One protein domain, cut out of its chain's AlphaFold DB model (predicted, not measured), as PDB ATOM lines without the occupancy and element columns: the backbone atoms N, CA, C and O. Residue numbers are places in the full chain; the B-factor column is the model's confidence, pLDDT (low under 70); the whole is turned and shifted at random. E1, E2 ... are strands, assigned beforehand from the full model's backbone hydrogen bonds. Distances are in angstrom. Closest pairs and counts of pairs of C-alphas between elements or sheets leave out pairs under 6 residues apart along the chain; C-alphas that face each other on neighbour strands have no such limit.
ATOM      1  N   GLN A   4     -32.795  37.424  30.341       89.31
ATOM      2  CA  GLN A   4     -33.617  37.884  31.468       89.31
ATOM      3  C   GLN A   4     -32.724  38.244  32.657       89.31
ATOM      4  O   GLN A   4     -31.899  37.431  33.062       89.31
ATOM      5  N   ARG A   5     -32.875  39.447  33.226       91.31
ATOM      6  CA  ARG A   5     -32.067  39.885  34.376       91.31
ATOM      7  C   ARG A   5     -32.382  39.046  35.617       91.31
ATOM      8  O   ARG A   5     -33.548  38.810  35.927       91.31
ATOM      9  N   VAL A   6     -31.346  38.626  36.337       94.69
ATOM     10  CA  VAL A   6     -31.425  37.798  37.550       94.69
ATOM     11  C   VAL A   6     -30.513  38.346  38.656       94.69
ATOM     12  O   VAL A   6     -29.697  39.237  38.425       94.69
ATOM     13  N   GLY A   7     -30.674  37.840  39.882       93.81
ATOM     14  CA  GLY A   7     -29.768  38.140  40.999       93.81
ATOM     15  C   GLY A   7     -28.438  37.381  40.917       93.81
ATOM     16  O   GLY A   7     -28.235  36.575  40.010       93.81
ATOM     17  N   ASP A   8     -27.552  37.604  41.898       91.25
ATOM     18  CA  ASP A   8     -26.256  36.909  41.985       91.25
ATOM     19  C   ASP A   8     -26.440  35.374  41.961       91.25
ATOM     20  O   ASP A   8     -27.126  34.811  42.830       91.25
ATOM     21  N   PRO A   9     -25.854  34.670  40.976       91.25
ATOM     22  CA  PRO A   9     -25.997  33.230  40.844       91.25
ATOM     23  C   PRO A   9     -25.293  32.467  41.974       91.25
ATOM     24  O   PRO A   9     -24.153  32.731  42.347       91.25
ATOM     25  N   LYS A  10     -25.938  31.408  42.474       90.19
ATOM     26  CA  LYS A  10     -25.333  30.439  43.418       90.19
ATOM     27  C   LYS A  10     -24.626  29.264  42.725       90.19
ATOM     28  O   LYS A  10     -24.325  28.263  43.365       90.19
ATOM     29  N   ARG A  11     -24.423  29.357  41.413       91.62
ATOM     30  CA  ARG A  11     -23.851  28.321  40.543       91.62
ATOM     31  C   ARG A  11     -22.879  28.959  39.562       91.62
ATOM     32  O   ARG A  11     -22.854  30.180  39.463       91.62
ATOM     33  N   ASP A  12     -22.150  28.131  38.831       92.88
ATOM     34  CA  ASP A  12     -21.244  28.569  37.771       92.88
ATOM     35  C   ASP A  12     -21.991  29.386  36.707       92.88
ATOM     36  O   ASP A  12     -23.153  29.116  36.373       92.88
ATOM     37  N   PHE A  13     -21.321  30.418  36.204       95.56
ATOM     38  CA  PHE A  13     -21.874  31.401  35.276       95.56
ATOM     39  C   PHE A  13     -20.815  31.818  34.256       95.56
ATOM     40  O   PHE A  13     -19.654  31.442  34.364       95.56
ATOM     41  N   ILE A  14     -21.220  32.555  33.233       96.56
ATOM     42  CA  ILE A  14     -20.356  32.998  32.146       96.56
ATOM     43  C   ILE A  14     -19.858  34.400  32.463       96.56
ATOM     44  O   ILE A  14     -20.647  35.266  32.834       96.56
ATOM     45  N   ILE A  15     -18.572  34.631  32.251       96.69
ATOM     46  CA  ILE A  15     -17.949  35.956  32.282       96.69
ATOM     47  C   ILE A  15     -17.270  36.226  30.935       96.69
ATOM     48  O   ILE A  15     -17.053  35.274  30.177       96.69
ATOM     49  N   PRO A  16     -16.922  37.478  30.600       97.06
ATOM     50  CA  PRO A  16     -15.941  37.751  29.557       97.06
ATOM     51  C   PRO A  16     -14.680  36.908  29.755       97.06
ATOM     52  O   PRO A  16     -14.193  36.745  30.876       97.06
ATOM     53  N   GLY A  17     -14.137  36.387  28.653       95.81
ATOM     54  CA  GLY A  17     -12.755  35.929  28.629       95.81
ATOM     55  C   GLY A  17     -11.783  37.060  28.976       95.81
ATOM     56  O   GLY A  17     -12.176  38.187  29.269       95.81
ATOM     57  N   GLU A  18     -10.489  36.770  28.933       93.62
ATOM     58  CA  GLU A  18      -9.475  37.790  29.205       93.62
ATOM     59  C   GLU A  18      -9.628  38.986  28.246       93.62
ATOM     60  O   GLU A  18      -9.711  38.807  27.027       93.62
ATOM     61  N   MET A  19      -9.684  40.191  28.819       94.25
ATOM     62  CA  MET A  19      -9.723  41.462  28.100       94.25
ATOM     63  C   MET A  19      -8.626  42.366  28.656       94.25
ATOM     64  O   MET A  19      -8.691  42.779  29.815       94.25
ATOM     65  N   ASP A  20      -7.625  42.654  27.834       92.75
ATOM     66  CA  ASP A  20      -6.631  43.693  28.105       92.75
ATOM     67  C   ASP A  20      -7.068  45.045  27.511       92.75
ATOM     68  O   ASP A  20      -8.161  45.178  26.955       92.75
ATOM     69  N   GLU A  21      -6.211  46.060  27.631       90.06
ATOM     70  CA  GLU A  21      -6.471  47.418  27.133       90.06
ATOM     71  C   GLU A  21      -6.636  47.505  25.601       90.06
ATOM     72  O   GLU A  21      -7.209  48.472  25.104       90.06
ATOM     73  N   HIS A  22      -6.197  46.477  24.869       94.12
ATOM     74  CA  HIS A  22      -6.261  46.374  23.409       94.12
ATOM     75  C   HIS A  22      -7.379  45.436  22.926       94.12
ATOM     76  O   HIS A  22      -7.655  45.358  21.726       94.12
ATOM     77  N   THR A  23      -8.044  44.717  23.831       96.50
ATOM     78  CA  THR A  23      -9.082  43.747  23.478       96.50
ATOM     79  C   THR A  23     -10.395  44.466  23.178       96.50
ATOM     80  O   THR A  23     -10.948  45.164  24.031       96.50
ATOM     81  N   VAL A  24     -10.926  44.249  21.973       97.12
ATOM     82  CA  VAL A  24     -12.198  44.843  21.521       97.12
ATOM     83  C   VAL A  24     -13.372  43.884  21.668       97.12
ATOM     84  O   VAL A  24     -14.498  44.316  21.903       97.12
ATOM     85  N   LEU A  25     -13.108  42.578  21.567       97.81
ATOM     86  CA  LEU A  25     -14.106  41.531  21.732       97.81
ATOM     87  C   LEU A  25     -13.484  40.275  22.337       97.81
ATOM     88  O   LEU A  25     -12.385  39.866  21.966       97.81
ATOM     89  N   THR A  26     -14.228  39.628  23.225       97.12
ATOM     90  CA  THR A  26     -13.916  38.294  23.737       97.12
ATOM     91  C   THR A  26     -15.183  37.457  23.848       97.12
ATOM     92  O   THR A  26     -16.283  37.964  24.077       97.12
ATOM     93  N   LYS A  27     -15.047  36.151  23.691       95.75
ATOM     94  CA  LYS A  27     -16.109  35.187  23.935       95.75
ATOM     95  C   LYS A  27     -16.237  34.918  25.427       95.75
ATOM     96  O   LYS A  27     -15.274  35.002  26.186       95.75
ATOM     97  N   GLY A  28     -17.445  34.562  25.841       95.56
ATOM     98  CA  GLY A  28     -17.708  34.142  27.204       95.56
ATOM     99  C   GLY A  28     -16.949  32.869  27.588       95.56
ATOM    100  O   GLY A  28     -16.831  31.929  26.799       95.56
ATOM    101  N   VAL A  29     -16.482  32.832  28.830       96.12
ATOM    102  CA  VAL A  29     -15.855  31.673  29.475       96.12
ATOM    103  C   VAL A  29     -16.662  31.283  30.707       96.12
ATOM    104  O   VAL A  29     -17.274  32.136  31.351       96.12
ATOM    105  N   TRP A  30     -16.692  29.995  31.034       95.31
ATOM    106  CA  TRP A  30     -17.295  29.528  32.278       95.31
ATOM    107  C   TRP A  30     -16.438  29.959  33.452       95.31
ATOM    108  O   TRP A  30     -15.234  29.741  33.431       95.31
ATOM    109  N   TYR A  31     -17.064  30.524  34.472       95.50
ATOM    110  CA  TYR A  31     -16.462  30.853  35.749       95.50
ATOM    111  C   TYR A  31     -17.018  29.932  36.826       95.50
ATOM    112  O   TYR A  31     -18.223  29.917  37.106       95.50
ATOM    113  N   ASN A  32     -16.123  29.172  37.446       93.75
ATOM    114  CA  ASN A  32     -16.472  28.302  38.549       93.75
ATOM    115  C   ASN A  32     -16.410  29.073  39.870       93.75
ATOM    116  O   ASN A  32     -15.326  29.449  40.327       93.75
ATOM    117  N   LYS A  33     -17.561  29.271  40.523       88.94
ATOM    118  CA  LYS A  33     -17.657  30.135  41.719       88.94
ATOM    119  C   LYS A  33     -16.882  29.575  42.921       88.94
ATOM    120  O   LYS A  33     -16.412  30.344  43.754       88.94
ATOM    121  N   ASN A  34     -16.716  28.253  42.997       89.44
ATOM    122  CA  ASN A  34     -16.041  27.589  44.119       89.44
ATOM    123  C   ASN A  34     -14.513  27.622  43.993       89.44
ATOM    124  O   ASN A  34     -13.814  27.881  44.966       89.44
ATOM    125  N   SER A  35     -13.995  27.332  42.800       91.38
ATOM    126  CA  SER A  35     -12.552  27.280  42.531       91.38
ATOM    127  C   SER A  35     -11.975  28.607  42.040       91.38
ATOM    128  O   SER A  35     -10.754  28.733  41.977       91.38
ATOM    129  N   GLN A  36     -12.836  29.573  41.697       89.00
ATOM    130  CA  GLN A  36     -12.489  30.882  41.130       89.00
ATOM    131  C   GLN A  36     -11.646  30.782  39.851       89.00
ATOM    132  O   GLN A  36     -10.811  31.641  39.568       89.00
ATOM    133  N   LYS A  37     -11.853  29.713  39.079       90.19
ATOM    134  CA  LYS A  37     -11.168  29.460  37.810       90.19
ATOM    135  C   LYS A  37     -12.118  29.645  36.641       90.19
ATOM    136  O   LYS A  37     -13.319  29.403  36.775       90.19
ATOM    137  N   SER A  38     -11.536  30.004  35.501       91.38
ATOM    138  CA  SER A  38     -12.259  30.176  34.247       91.38
ATOM    139  C   SER A  38     -11.823  29.158  33.201       91.38
ATOM    140  O   SER A  38     -10.635  28.856  33.093       91.38
ATOM    141  N   GLU A  39     -12.767  28.659  32.408       91.06
ATOM    142  CA  GLU A  39     -12.504  27.723  31.313       91.06
ATOM    143  C   GLU A  39     -13.298  28.073  30.041       91.06
ATOM    144  O   GLU A  39     -14.403  28.616  30.128       91.06
ATOM    145  N   PRO A  40     -12.770  27.782  28.836       87.75
ATOM    146  CA  PRO A  40     -13.442  28.131  27.587       87.75
ATOM    147  C   PRO A  40     -14.852  27.536  27.476       87.75
ATOM    148  O   PRO A  40     -15.045  26.323  27.584       87.75
ATOM    149  N   ALA A  41     -15.847  28.372  27.170       79.25
ATOM    150  CA  ALA A  41     -17.207  27.905  26.939       79.25
ATOM    151  C   ALA A  41     -17.420  27.569  25.450       79.25
ATOM    152  O   ALA A  41     -17.608  28.446  24.607       79.25
ATOM    153  N   GLN A  42     -17.405  26.278  25.096       72.50
ATOM    154  CA  GLN A  42     -17.615  25.855  23.700       72.50
ATOM    155  C   GLN A  42     -19.052  26.086  23.214       72.50
ATOM    156  O   GLN A  42     -19.287  26.352  22.034       72.50
ATOM    157  N   THR A  43     -20.039  25.928  24.094       73.69
ATOM    158  CA  THR A  43     -21.451  26.186  23.798       73.69
ATOM    159  C   THR A  43     -22.159  26.607  25.073       73.69
ATOM    160  O   THR A  43     -21.878  26.063  26.142       73.69
ATOM    161  N   ILE A  44     -23.088  27.551  24.950       81.38
ATOM    162  CA  ILE A  44     -23.880  28.031  26.075       81.38
ATOM    163  C   ILE A  44     -25.199  27.243  26.154       81.38
ATOM    164  O   ILE A  44     -25.982  27.270  25.199       81.38
ATOM    165  N   PRO A  45     -25.447  26.483  27.240       83.69
ATOM    166  CA  PRO A  45     -26.689  25.751  27.420       83.69
ATOM    167  C   PRO A  45     -27.846  26.704  27.735       83.69
ATOM    168  O   PRO A  45     -27.659  27.805  28.247       83.69
ATOM    169  N   ASN A  46     -29.065  26.237  27.470       85.38
ATOM    170  CA  ASN A  46     -30.272  26.957  27.859       85.38
ATOM    171  C   ASN A  46     -30.335  27.122  29.387       85.38
ATOM    172  O   ASN A  46     -30.119  26.153  30.116       85.38
ATOM    173  N   GLY A  47     -30.667  28.324  29.849       86.88
ATOM    174  CA  GLY A  47     -30.679  28.683  31.264       86.88
ATOM    175  C   GLY A  47     -29.284  28.919  31.845       86.88
ATOM    176  O   GLY A  47     -29.124  28.897  33.063       86.88
ATOM    177  N   ALA A  48     -28.238  29.088  31.030       91.38
ATOM    178  CA  ALA A  48     -26.954  29.571  31.535       91.38
ATOM    179  C   ALA A  48     -27.087  31.019  32.017       91.38
ATOM    180  O   ALA A  48     -27.847  31.790  31.440       91.38
ATOM    181  N   ILE A  49     -26.346  31.392  33.058       95.38
ATOM    182  CA  ILE A  49     -26.301  32.775  33.544       95.38
ATOM    183  C   ILE A  49     -25.008  33.404  33.043       95.38
ATOM    184  O   ILE A  49     -23.963  32.767  33.122       95.38
ATOM    185  N   ALA A  50     -25.079  34.628  32.538       96.38
ATOM    186  CA  ALA A  50     -23.947  35.433  32.110       96.38
ATOM    187  C   ALA A  50     -23.884  36.731  32.923       96.38
ATOM    188  O   ALA A  50     -24.921  37.314  33.237       96.38
ATOM    189  N   GLN A  51     -22.680  37.157  33.290       97.31
ATOM    190  CA  GLN A  51     -22.429  38.405  33.998       97.31
ATOM    191  C   GLN A  51     -21.884  39.453  33.034       97.31
ATOM    192  O   GLN A  51     -20.885  39.210  32.361       97.31
ATOM    193  N   LEU A  52     -22.484  40.639  33.048       97.31
ATOM    194  CA  LEU A  52     -21.970  41.831  32.390       97.31
ATOM    195  C   LEU A  52     -21.365  42.790  33.422       97.31
ATOM    196  O   LEU A  52     -22.010  43.106  34.426       97.31
ATOM    197  N   PHE A  53     -20.136  43.242  33.170       96.31
ATOM    198  CA  PHE A  53     -19.448  44.262  33.964       96.31
ATOM    199  C   PHE A  53     -19.613  45.661  33.350       96.31
ATOM    200  O   PHE A  53     -20.091  45.808  32.227       96.31
ATOM    201  N   ASP A  54     -19.183  46.695  34.076       95.81
ATOM    202  CA  ASP A  54     -19.189  48.072  33.578       95.81
ATOM    203  C   ASP A  54     -18.288  48.255  32.349       95.81
ATOM    204  O   ASP A  54     -17.170  47.732  32.287       95.81
ATOM    205  N   ASN A  55     -18.718  49.128  31.436       95.19
ATOM    206  CA  ASN A  55     -18.027  49.449  30.180       95.19
ATOM    207  C   ASN A  55     -17.813  48.234  29.264       95.19
ATOM    208  O   ASN A  55     -16.800  48.114  28.565       95.19
ATOM    209  N   GLN A  56     -18.762  47.312  29.310       96.75
ATOM    210  CA  GLN A  56     -18.840  46.187  28.407       96.75
ATOM    211  C   GLN A  56     -20.236  46.130  27.806       96.75
ATOM    212  O   GLN A  56     -21.206  46.617  28.383       96.75
ATOM    213  N   PHE A  57     -20.334  45.470  26.663       98.00
ATOM    214  CA  PHE A  57     -21.595  45.184  26.005       98.00
ATOM    215  C   PHE A  57     -21.687  43.690  25.732       98.00
ATOM    216  O   PHE A  57     -20.769  43.115  25.145       98.00
ATOM    217  N   MET A  58     -22.771  43.047  26.158       97.56
ATOM    218  CA  MET A  58     -22.963  41.612  25.960       97.56
ATOM    219  C   MET A  58     -23.903  41.357  24.788       97.56
ATOM    220  O   MET A  58     -25.031  41.842  24.784       97.56
ATOM    221  N   ILE A  59     -23.485  40.507  23.850       95.88
ATOM    222  CA  ILE A  59     -24.351  39.965  22.798       95.88
ATOM    223  C   ILE A  59     -24.534  38.460  22.962       95.88
ATOM    224  O   ILE A  59     -23.600  37.729  23.303       95.88
ATOM    225  N   VAL A  60     -25.738  37.990  22.655       93.06
ATOM    226  CA  VAL A  60     -26.053  36.570  22.509       93.06
ATOM    227  C   VAL A  60     -26.220  36.270  21.030       93.06
ATOM    228  O   VAL A  60     -27.038  36.884  20.345       93.06
ATOM    229  N   VAL A  61     -25.460  35.294  20.544       90.38
ATOM    230  CA  VAL A  61     -25.437  34.885  19.141       90.38
ATOM    231  C   VAL A  61     -25.960  33.458  19.026       90.38
ATOM    232  O   VAL A  61     -25.508  32.571  19.749       90.38
ATOM    233  N   ASP A  62     -26.901  33.217  18.115       86.50
ATOM    234  CA  ASP A  62     -27.353  31.873  17.737       86.50
ATOM    235  C   ASP A  62     -27.266  31.705  16.218       86.50
ATOM    236  O   ASP A  62     -27.751  32.537  15.450       86.50
ATOM    237  N   GLY A  63     -26.604  30.637  15.766       81.69
ATOM    238  CA  GLY A  63     -26.428  30.356  14.338       81.69
ATOM    239  C   GLY A  63     -25.728  31.479  13.561       81.69
ATOM    240  O   GLY A  63     -26.030  31.682  12.388       81.69
ATOM    241  N   GLY A  64     -24.830  32.225  14.216       81.50
ATOM    242  CA  GLY A  64     -24.102  33.351  13.622       81.50
ATOM    243  C   GLY A  64     -24.881  34.670  13.561       81.50
ATOM    244  O   GLY A  64     -24.381  35.630  12.986       81.50
ATOM    245  N   ARG A  65     -26.087  34.745  14.142       85.75
ATOM    246  CA  ARG A  65     -26.891  35.975  14.220       85.75
ATOM    247  C   ARG A  65     -27.060  36.426  15.660       85.75
ATOM    248  O   ARG A  65     -27.262  35.588  16.537       85.75
ATOM    249  N   ILE A  66     -27.034  37.736  15.892       90.56
ATOM    250  CA  ILE A  66     -27.383  38.309  17.194       90.56
ATOM    251  C   ILE A  66     -28.876  38.052  17.446       90.56
ATOM    252  O   ILE A  66     -29.720  38.357  16.606       90.56
ATOM    253  N   VAL A  67     -29.199  37.452  18.592       90.44
ATOM    254  CA  VAL A  67     -30.581  37.144  19.007       90.44
ATOM    255  C   VAL A  67     -31.037  37.937  20.228       90.44
ATOM    256  O   VAL A  67     -32.237  37.974  20.501       90.44
ATOM    257  N   ASP A  68     -30.100  38.516  20.978       93.12
ATOM    258  CA  ASP A  68     -30.355  39.464  22.066       93.12
ATOM    259  C   ASP A  68     -29.050  40.144  22.506       93.12
ATOM    260  O   ASP A  68     -27.964  39.664  22.164       93.12
ATOM    261  N   TRP A  69     -29.148  41.224  23.279       95.75
ATOM    262  CA  TRP A  69     -27.999  41.949  23.827       95.75
ATOM    263  C   TRP A  69     -28.379  42.784  25.057       95.75
ATOM    264  O   TRP A  69     -29.558  43.024  25.307       95.75
ATOM    265  N   THR A  70     -27.386  43.211  25.836       95.94
ATOM    266  CA  THR A  70     -27.558  44.166  26.943       95.94
ATOM    267  C   THR A  70     -26.278  44.969  27.167       95.94
ATOM    268  O   THR A  70     -25.172  44.455  26.981       95.94
ATOM    269  N   ASP A  71     -26.446  46.224  27.566       95.69
ATOM    270  CA  ASP A  71     -25.416  47.170  28.003       95.69
ATOM    271  C   ASP A  71     -25.501  47.474  29.510       95.69
ATOM    272  O   ASP A  71     -24.644  48.163  30.059       95.69
ATOM    273  N   GLU A  72     -26.512  46.943  30.202       96.56
ATOM    274  CA  GLU A  72     -26.718  47.174  31.626       96.56
ATOM    275  C   GLU A  72     -25.933  46.159  32.477       96.56
ATOM    276  O   GLU A  72     -26.220  44.956  32.419       96.56
ATOM    277  N   PRO A  73     -25.014  46.604  33.352       97.25
ATOM    278  CA  PRO A  73     -24.274  45.719  34.245       97.25
ATOM    279  C   PRO A  73     -25.192  44.864  35.133       97.25
ATOM    280  O   PRO A  73     -26.191  45.328  35.704       97.25
ATOM    281  N   GLY A  74     -24.846  43.586  35.282       96.94
ATOM    282  CA  GLY A  74     -25.624  42.638  36.075       96.94
ATOM    283  C   GLY A  74     -25.550  41.205  35.569       96.94
ATOM    284  O   GLY A  74     -24.720  40.858  34.735       96.94
ATOM    285  N   TYR A  75     -26.438  40.361  36.093       97.25
ATOM    286  CA  TYR A  75     -26.534  38.953  35.723       97.25
ATOM    287  C   TYR A  75     -27.763  38.704  34.855       97.25
ATOM    288  O   TYR A  75     -28.844  39.225  35.136       97.25
ATOM    289  N   TYR A  76     -27.604  37.865  33.837       95.62
ATOM    290  CA  TYR A  76     -28.634  37.570  32.851       95.62
ATOM    291  C   TYR A  76     -28.727  36.074  32.588       95.62
ATOM    292  O   TYR A  76     -27.746  35.441  32.205       95.62
ATOM    293  N   GLU A  77     -29.911  35.500  32.760       93.69
ATOM    294  CA  GLU A  77     -30.207  34.144  32.321       93.69
ATOM    295  C   GLU A  77     -30.495  34.129  30.816       93.69
ATOM    296  O   GLU A  77     -31.351  34.865  30.321       93.69
ATOM    297  N   ILE A  78     -29.776  33.275  30.091       90.06
ATOM    298  CA  ILE A  78     -29.895  33.091  28.648       90.06
ATOM    299  C   ILE A  78     -30.894  31.975  28.392       90.06
ATOM    300  O   ILE A  78     -30.608  30.789  28.573       90.06
ATOM    301  N   VAL A  79     -32.078  32.360  27.939       84.06
ATOM    302  CA  VAL A  79     -33.171  31.452  27.613       84.06
ATOM    303  C   VAL A  79     -33.277  31.348  26.097       84.06
ATOM    304  O   VAL A  79     -33.423  32.347  25.396       84.06
ATOM    305  N   LYS A  80     -33.243  30.129  25.555       72.69
ATOM    306  CA  LYS A  80     -33.537  29.868  24.145       72.69
ATOM    307  C   LYS A  80     -34.920  30.411  23.833       72.69
ATOM    308  O   LYS A  80     -35.935  29.859  24.268       72.69
ATOM    309  N   SER A  81     -34.973  31.487  23.056       58.12
ATOM    310  CA  SER A  81     -36.253  31.997  22.609       58.12
ATOM    311  C   SER A  81     -36.903  30.939  21.710       58.12
ATOM    312  O   SER A  81     -36.427  30.592  20.634       58.12
ATOM    313  N   ARG A  97     -25.958  26.334  18.507       75.88
ATOM    314  CA  ARG A  97     -24.834  26.615  19.401       75.88
ATOM    315  C   ARG A  97     -24.919  28.086  19.759       75.88
ATOM    316  O   ARG A  97     -24.414  28.925  19.020       75.88
ATOM    317  N   GLN A  98     -25.585  28.371  20.872       86.25
ATOM    318  CA  GLN A  98     -25.582  29.715  21.424       86.25
ATOM    319  C   GLN A  98     -24.182  30.055  21.928       86.25
ATOM    320  O   GLN A  98     -23.503  29.226  22.546       86.25
ATOM    321  N   GLN A  99     -23.772  31.281  21.645       90.94
ATOM    322  CA  GLN A  99     -22.522  31.878  22.077       90.94
ATOM    323  C   GLN A  99     -22.827  33.220  22.730       90.94
ATOM    324  O   GLN A  99     -23.822  33.870  22.408       90.94
ATOM    325  N   VAL A 100     -21.963  33.617  23.654       93.94
ATOM    326  CA  VAL A 100     -22.001  34.933  24.288       93.94
ATOM    327  C   VAL A 100     -20.689  35.610  23.961       93.94
ATOM    328  O   VAL A 100     -19.635  34.994  24.126       93.94
ATOM    329  N   TYR A 101     -20.759  36.852  23.507       96.25
ATOM    330  CA  TYR A 101     -19.591  37.695  23.307       96.25
ATOM    331  C   TYR A 101     -19.735  38.972  24.119       96.25
ATOM    332  O   TYR A 101     -20.845  39.454  24.353       96.25
ATOM    333  N   TYR A 102     -18.594  39.503  24.523       97.88
ATOM    334  CA  TYR A 102     -18.457  40.745  25.255       97.88
ATOM    335  C   TYR A 102     -17.604  41.691  24.428       97.88
ATOM    336  O   TYR A 102     -16.519  41.314  23.981       97.88
ATOM    337  N   LEU A 103     -18.108  42.900  24.222       98.31
ATOM    338  CA  LEU A 103     -17.410  43.977  23.541       98.31
ATOM    339  C   LEU A 103     -16.946  45.009  24.561       98.31
ATOM    340  O   LEU A 103     -17.651  45.281  25.534       98.31
ATOM    341  N   ASN A 104     -15.763  45.574  24.338       97.56
ATOM    342  CA  ASN A 104     -15.218  46.645  25.164       97.56
ATOM    343  C   ASN A 104     -15.804  47.991  24.725       97.56
ATOM    344  O   ASN A 104     -15.622  48.388  23.579       97.56
ATOM    345  N   THR A 105     -16.482  48.709  25.620       96.50
ATOM    346  CA  THR A 105     -17.018  50.048  25.315       96.50
ATOM    347  C   THR A 105     -16.169  51.170  25.916       96.50
ATOM    348  O   THR A 105     -16.552  52.339  25.843       96.50
TER     349      THR A 105
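What this domain is: This is residues 4 to 81 and 97 to 105 of the 246 residues of the protein "Band_7_1 domain-containing protein" of Agathobacter ruminis (UniProt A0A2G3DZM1). Two walls of strands stand partly face to face like a flattened, half-open barrel: E1, E8 and E5 make one wall, and E7, E6, E9 and the first part of the bent strand E3 make the other. On one side the gap is covered where E3 bends and its partner E2 comes beside E5; on the opposite side, between E1 and E7, it stays open, and E4 lies at the far edge beside the last part of E3. The printed part has 87 residues and is all strand, with no named helix and nine strands, E1 to E9 along the chain, in an antiparallel sheet of order E1, E8, E5 and a branched sheet of six strands whose neighbour pairs are antiparallel. It is compact, with a radius of gyration of the C-alphas of 11.9 A and spans of 31 by 31 by 24 A.

Where its parts are: Find C-alpha 4 at (-33.617, 37.884, 31.468), where E1, residues 4 to 6, begins. E2 is residues 13 to 16; E3, residues 23 to 32, is the longest strand at 22.8 A and bends by 61 degrees at residue 27, C-alpha at (-16.109, 35.187, 23.935). Next come E4, residues 37 to 40, and E5, residues 48 to 52, 13.3 A long. E6, residues 56 to 62, runs 19.8 A, and E7, residues 65 to 70, runs 15.1 A. E8 is residues 74 to 78, and E9, residues 99 to 104, runs 16.8 A to C-alpha 104 at (-15.218, 46.645, 25.164).

How they stand to each other: Begin in the branched, strongly twisted sheet at E3, whose pairing is staggered. E9 is beside its residues 24 to 28, with N 28 and O 100 2.8 A apart, and E4 is on that same side, with N 30 and O 39 at 2.8 A. On the other side is E2, with N 31 and O 13 at 2.7 A. E2, E3 and E4 form a meander, each strand the antiparallel neighbour of the one before, made of two hairpins. E6 has E9 on one side, N 59 and O 101 at 2.9 A, and E7 on the other, N 60 and O 68 at 2.8 A; E6 and E7 are a hairpin. In the second sheet, E8 is the inner strand: look for N 6 and O 75 at 2.8 A towards E1, and N 50 and O 76 at 2.8 A towards E5. Between the sheets, E2 and E5 have 13 pairs of C-alphas within 8 A, the closest those of Ile 14 and Ala 50, 4.3 A. E6 and E8 are only just apart, at 8.0 A, and E1 and E7 are apart.

The domain as a whole: The C-alphas farthest apart are those of Glu 21 and Ser 81, 33.8 A. Residues 82 to 96 are not printed, and C-alphas 81 and 97 stand 13.0 A apart across the cut; of the links printed whole, none is long. Mean pLDDT of the printed part is 91.5, and residue 81 is the one under 70.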